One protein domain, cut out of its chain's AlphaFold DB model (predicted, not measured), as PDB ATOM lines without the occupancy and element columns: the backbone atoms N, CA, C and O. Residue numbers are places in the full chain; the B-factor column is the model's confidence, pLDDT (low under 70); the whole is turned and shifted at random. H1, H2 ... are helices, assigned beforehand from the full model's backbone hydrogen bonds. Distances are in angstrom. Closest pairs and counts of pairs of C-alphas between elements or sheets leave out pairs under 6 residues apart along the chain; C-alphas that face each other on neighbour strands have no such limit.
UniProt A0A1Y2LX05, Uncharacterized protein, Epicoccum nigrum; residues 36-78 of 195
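What this domain is: This is residues 36 to 78 of the 195 residues of an uncharacterized protein of Epicoccum nigrum (UniProt A0A1Y2LX05). Look for little regular structure here: H2, the longest helix, and the shorter H1 are two separate helices in a flat, open layout, joined by a wandering loop, residues 43 to 59, while residues 70 to 78 trail from the end of H2. The printed part has 43 residues with two named helices, H1 then H2, and no named strand. The class is all helix, with 17 residues in named elements, under half. The whole is loose, with a radius of gyration of the C-alphas of 11.6 A and spans of 33 by 33 by 13 A.

How they stand to each other: Start at H2, residues 60 to 69, and go back along the chain to H1, residues 36 to 42; the two are apart. In both, every O i to N i+4 pair is within hydrogen-bond range.

Where its parts are: Find C-alpha 60 at (-50.279, -39.996, -9.962); from there H2 runs 14.4 A to C-alpha 69 at (-38.504, -46.675, -14.741). H1 begins at C-alpha 36, (-26.653, -58.265, -19.220), and measures 9.9 A.

The domain as a whole: The C-alphas of Asn 36 and Ser 56 are the two farthest apart, at 33.0 A. The printed part has no cut, and the link from H1 to H2, 17 residues, is long. Mean pLDDT of the printed part is 74.4; residues 40 to 53 are under 70.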
ATOM      1  N   ASN A  36     -26.259 -59.626 -18.857       78.75
ATOM      2  CA  ASN A  36     -26.653 -58.265 -19.220       78.75
ATOM      3  C   ASN A  36     -28.077 -57.896 -18.769       78.75
ATOM      4  O   ASN A  36     -28.369 -56.705 -18.663       78.75
ATOM      5  N   LYS A  37     -28.976 -58.860 -18.537       76.62
ATOM      6  CA  LYS A  37     -30.284 -58.601 -17.912       76.62
ATOM      7  C   LYS A  37     -30.112 -58.315 -16.423       76.62
ATOM      8  O   LYS A  37     -30.620 -57.301 -15.962       76.62
ATOM      9  N   LEU A  38     -29.314 -59.122 -15.719       74.69
ATOM     10  CA  LEU A  38     -28.992 -58.901 -14.303       74.69
ATOM     11  C   LEU A  38     -28.320 -57.539 -14.085       74.69
ATOM     12  O   LEU A  38     -28.782 -56.754 -13.267       74.69
ATOM     13  N   LYS A  39     -27.323 -57.185 -14.909       73.75
ATOM     14  CA  LYS A  39     -26.692 -55.852 -14.865       73.75
ATOM     15  C   LYS A  39     -27.680 -54.704 -15.077       73.75
ATOM     16  O   LYS A  39     -27.529 -53.653 -14.465       73.75
ATOM     17  N   ARG A  40     -28.678 -54.878 -15.951       65.56
ATOM     18  CA  ARG A  40     -29.732 -53.870 -16.155       65.56
ATOM     19  C   ARG A  40     -30.664 -53.770 -14.952       65.56
ATOM     20  O   ARG A  40     -31.024 -52.659 -14.577       65.56
ATOM     21  N   ALA A  41     -31.017 -54.905 -14.352       63.50
ATOM     22  CA  ALA A  41     -31.846 -54.960 -13.154       63.50
ATOM     23  C   ALA A  41     -31.165 -54.290 -11.950       63.50
ATOM     24  O   ALA A  41     -31.823 -53.558 -11.220       63.50
ATOM     25  N   GLU A  42     -29.849 -54.449 -11.791       61.62
ATOM     26  CA  GLU A  42     -29.088 -53.733 -10.757       61.62
ATOM     27  C   GLU A  42     -28.986 -52.226 -11.027       61.62
ATOM     28  O   GLU A  42     -28.922 -51.427 -10.098       61.62
ATOM     29  N   SER A  43     -29.028 -51.806 -12.295       60.41
ATOM     30  CA  SER A  43     -29.005 -50.390 -12.680       60.41
ATOM     31  C   SER A  43     -30.369 -49.685 -12.631       60.41
ATOM     32  O   SER A  43     -30.483 -48.583 -13.169       60.41
ATOM     33  N   LYS A  44     -31.399 -50.289 -12.011       60.22
ATOM     34  CA  LYS A  44     -32.729 -49.685 -11.786       60.22
ATOM     35  C   LYS A  44     -32.641 -48.545 -10.758       60.22
ATOM     36  O   LYS A  44     -33.170 -48.620  -9.655       60.22
ATOM     37  N   LEU A  45     -31.929 -47.486 -11.120       60.16
ATOM     38  CA  LEU A  45     -31.814 -46.253 -10.360       60.16
ATOM     39  C   LEU A  45     -32.634 -45.170 -11.054       60.16
ATOM     40  O   LEU A  45     -32.622 -45.048 -12.280       60.16
ATOM     41  N   PHE A  46     -33.310 -44.347 -10.260       58.75
ATOM     42  CA  PHE A  46     -33.985 -43.155 -10.751       58.75
ATOM     43  C   PHE A  46     -32.937 -42.132 -11.227       58.75
ATOM     44  O   PHE A  46     -32.385 -41.357 -10.447       58.75
ATOM     45  N   ILE A  47     -32.600 -42.175 -12.520       58.28
ATOM     46  CA  ILE A  47     -31.657 -41.248 -13.157       58.28
ATOM     47  C   ILE A  47     -32.334 -39.875 -13.234       58.28
ATOM     48  O   ILE A  47     -33.075 -39.588 -14.171       58.28
ATOM     49  N   GLY A  48     -32.096 -39.028 -12.233       59.28
ATOM     50  CA  GLY A  48     -32.619 -37.660 -12.223       59.28
ATOM     51  C   GLY A  48     -32.687 -36.975 -10.863       59.28
ATOM     52  O   GLY A  48     -32.739 -35.750 -10.833       59.28
ATOM     53  N   ASP A  49     -32.636 -37.716  -9.754       51.50
ATOM     54  CA  ASP A  49     -32.675 -37.124  -8.415       51.50
ATOM     55  C   ASP A  49     -31.946 -38.018  -7.391       51.50
ATOM     56  O   ASP A  49     -32.383 -39.146  -7.158       51.50
ATOM     57  N   PRO A  50     -30.849 -37.559  -6.752       47.94
ATOM     58  CA  PRO A  50     -30.231 -38.270  -5.630       47.94
ATOM     59  C   PRO A  50     -31.105 -38.285  -4.356       47.94
ATOM     60  O   PRO A  50     -30.691 -38.840  -3.341       47.94
ATOM     61  N   ARG A  51     -32.304 -37.690  -4.382       55.00
ATOM     62  CA  ARG A  51     -33.224 -37.575  -3.250       55.00
ATOM     63  C   ARG A  51     -34.617 -38.097  -3.613       55.00
ATOM     64  O   ARG A  51     -35.584 -37.356  -3.559       55.00
ATOM     65  N   THR A  52     -34.723 -39.385  -3.956       62.53
ATOM     66  CA  THR A  52     -35.998 -40.045  -4.305       62.53
ATOM     67  C   THR A  52     -37.142 -39.621  -3.365       62.53
ATOM     68  O   THR A  52     -37.118 -39.997  -2.185       62.53
ATOM     69  N   PRO A  53     -38.131 -38.843  -3.848       63.81
ATOM     70  CA  PRO A  53     -39.275 -38.433  -3.044       63.81
ATOM     71  C   PRO A  53     -40.070 -39.661  -2.591       63.81
ATOM     72  O   PRO A  53     -40.127 -40.674  -3.295       63.81
ATOM     73  N   LYS A  54     -40.695 -39.582  -1.412       75.25
ATOM     74  CA  LYS A  54     -41.657 -40.607  -0.973       75.25
ATOM     75  C   LYS A  54     -42.854 -40.600  -1.929       75.25
ATOM     76  O   LYS A  54     -43.231 -39.533  -2.404       75.25
ATOM     77  N   ASP A  55     -43.492 -41.748  -2.146       72.44
ATOM     78  CA  ASP A  55     -44.630 -41.878  -3.080       72.44
ATOM     79  C   ASP A  55     -45.791 -40.927  -2.748       72.44
ATOM     80  O   ASP A  55     -46.493 -40.452  -3.637       72.44
ATOM     81  N   SER A  56     -45.931 -40.555  -1.471       76.94
ATOM     82  CA  SER A  56     -46.903 -39.565  -0.992       76.94
ATOM     83  C   SER A  56     -46.641 -38.126  -1.454       76.94
ATOM     84  O   SER A  56     -47.505 -37.270  -1.294       76.94
ATOM     85  N   GLN A  57     -45.459 -37.840  -2.001       79.56
ATOM     86  CA  GLN A  57     -45.080 -36.540  -2.566       79.56
ATOM     87  C   GLN A  57     -45.146 -36.529  -4.100       79.56
ATOM     88  O   GLN A  57     -44.891 -35.494  -4.716       79.56
ATOM     89  N   LEU A  58     -45.461 -37.668  -4.724       81.62
ATOM     90  CA  LEU A  58     -45.544 -37.811  -6.171       81.62
ATOM     91  C   LEU A  58     -46.990 -37.632  -6.639       81.62
ATOM     92  O   LEU A  58     -47.938 -38.129  -6.031       81.62
ATOM     93  N   THR A  59     -47.165 -36.929  -7.757       87.88
ATOM     94  CA  THR A  59     -48.447 -36.935  -8.471       87.88
ATOM     95  C   THR A  59     -48.720 -38.343  -9.019       87.88
ATOM     96  O   THR A  59     -47.772 -39.108  -9.207       87.88
ATOM     97  N   PRO A  60     -49.976 -38.702  -9.344       88.88
ATOM     98  CA  PRO A  60     -50.279 -39.996  -9.962       88.88
ATOM     99  C   PRO A  60     -49.410 -40.283 -11.199       88.88
ATOM    100  O   PRO A  60     -48.787 -41.331 -11.287       88.88
ATOM    101  N   ILE A  61     -49.232 -39.285 -12.072       85.69
ATOM    102  CA  ILE A  61     -48.378 -39.388 -13.267       85.69
ATOM    103  C   ILE A  61     -46.907 -39.634 -12.893       85.69
ATOM    104  O   ILE A  61     -46.214 -40.407 -13.547       85.69
ATOM    105  N   ALA A  62     -46.400 -38.975 -11.848       82.19
ATOM    106  CA  ALA A  62     -45.024 -39.177 -11.406       82.19
ATOM    107  C   ALA A  62     -44.815 -40.572 -10.788       82.19
ATOM    108  O   ALA A  62     -43.744 -41.154 -10.964       82.19
ATOM    109  N   ASN A  63     -45.837 -41.125 -10.125       84.75
ATOM    110  CA  ASN A  63     -45.838 -42.512  -9.664       84.75
ATOM    111  C   ASN A  63     -45.825 -43.496 -10.841       84.75
ATOM    112  O   ASN A  63     -45.017 -44.422 -10.830       84.75
ATOM    113  N   ASP A  64     -46.614 -43.253 -11.891       87.38
ATOM    114  CA  ASP A  64     -46.604 -44.090 -13.099       87.38
ATOM    115  C   ASP A  64     -45.236 -44.059 -13.796       87.38
ATOM    116  O   ASP A  64     -44.686 -45.099 -14.154       87.38
ATOM    117  N   ILE A  65     -44.622 -42.875 -13.925       84.12
ATOM    118  CA  ILE A  65     -43.268 -42.730 -14.484       84.12
ATOM    119  C   ILE A  65     -42.244 -43.482 -13.628       84.12
ATOM    120  O   ILE A  65     -41.368 -44.161 -14.165       84.12
ATOM    121  N   LYS A  66     -42.338 -43.382 -12.298       82.25
ATOM    122  CA  LYS A  66     -41.465 -44.125 -11.384       82.25
ATOM    123  C   LYS A  66     -41.636 -45.633 -11.574       82.25
ATOM    124  O   LYS A  66     -40.633 -46.332 -11.702       82.25
ATOM    125  N   ALA A  67     -42.872 -46.121 -11.638       85.44
ATOM    126  CA  ALA A  67     -43.170 -47.530 -11.856       85.44
ATOM    127  C   ALA A  67     -42.625 -48.015 -13.210       85.44
ATOM    128  O   ALA A  67     -41.978 -49.055 -13.264       85.44
ATOM    129  N   ILE A  68     -42.772 -47.226 -14.278       85.25
ATOM    130  CA  ILE A  68     -42.172 -47.497 -15.594       85.25
ATOM    131  C   ILE A  68     -40.645 -47.625 -15.501       85.25
ATOM    132  O   ILE A  68     -40.065 -48.584 -16.006       85.25
ATOM    133  N   LEU A  69     -39.969 -46.677 -14.845       80.62
ATOM    134  CA  LEU A  69     -38.504 -46.675 -14.741       80.62
ATOM    135  C   LEU A  69     -37.966 -47.828 -13.886       80.62
ATOM    136  O   LEU A  69     -36.848 -48.294 -14.113       80.62
ATOM    137  N   LEU A  70     -38.757 -48.289 -12.917       81.44
ATOM    138  CA  LEU A  70     -38.464 -49.465 -12.100       81.44
ATOM    139  C   LEU A  70     -38.940 -50.774 -12.746       81.44
ATOM    140  O   LEU A  70     -38.724 -51.843 -12.163       81.44
ATOM    141  N   ASP A  71     -39.501 -50.701 -13.962       78.50
ATOM    142  CA  ASP A  71     -39.976 -51.852 -14.734       78.50
ATOM    143  C   ASP A  71     -41.087 -52.610 -13.971       78.50
ATOM    144  O   ASP A  71     -41.123 -53.833 -13.892       78.50
ATOM    145  N   GLN A  72     -41.972 -51.831 -13.340       84.56
ATOM    146  CA  GLN A  72     -43.163 -52.250 -12.590       84.56
ATOM    147  C   GLN A  72     -44.471 -51.932 -13.331       84.56
ATOM    148  O   GLN A  72     -45.524 -52.444 -12.956       84.56
ATOM    149  N   LEU A  73     -44.415 -51.082 -14.359       86.12
ATOM    150  CA  LEU A  73     -45.546 -50.716 -15.207       86.12
ATOM    151  C   LEU A  73     -45.109 -50.750 -16.674       86.12
ATOM    152  O   LEU A  73     -43.976 -50.375 -16.990       86.12
ATOM    153  N   ASP A  74     -46.002 -51.196 -17.557       86.19
ATOM    154  CA  ASP A  74     -45.739 -51.203 -18.993       86.19
ATOM    155  C   ASP A  74     -45.672 -49.771 -19.547       86.19
ATOM    156  O   ASP A  74     -46.384 -48.862 -19.119       86.19
ATOM    157  N   THR A  75     -44.780 -49.575 -20.511       82.50
ATOM    158  CA  THR A  75     -44.583 -48.299 -21.209       82.50
ATOM    159  C   THR A  75     -45.477 -48.154 -22.431       82.50
ATOM    160  O   THR A  75     -45.584 -47.061 -22.995       82.50
ATOM    161  N   GLU A  76     -46.093 -49.253 -22.864       84.00
ATOM    162  CA  GLU A  76     -46.972 -49.277 -24.017       84.00
ATOM    163  C   GLU A  76     -48.420 -48.998 -23.604       84.00
ATOM    164  O   GLU A  76     -48.932 -49.489 -22.602       84.00
ATOM    165  N   SER A  77     -49.101 -48.179 -24.404       81.75
ATOM    166  CA  SER A  77     -50.534 -47.946 -24.268       81.75
ATOM    167  C   SER A  77     -51.205 -48.196 -25.607       81.75
ATOM    168  O   SER A  77     -50.733 -47.735 -26.649       81.75
ATOM    169  N   SER A  78     -52.328 -48.909 -25.575       79.69
ATOM    170  CA  SER A  78     -53.230 -49.067 -26.719       79.69
ATOM    171  C   SER A  78     -54.210 -47.897 -26.861       79.69
ATOM    172  O   SER A  78     -54.938 -47.822 -27.852       79.69
TER     173      SER A  78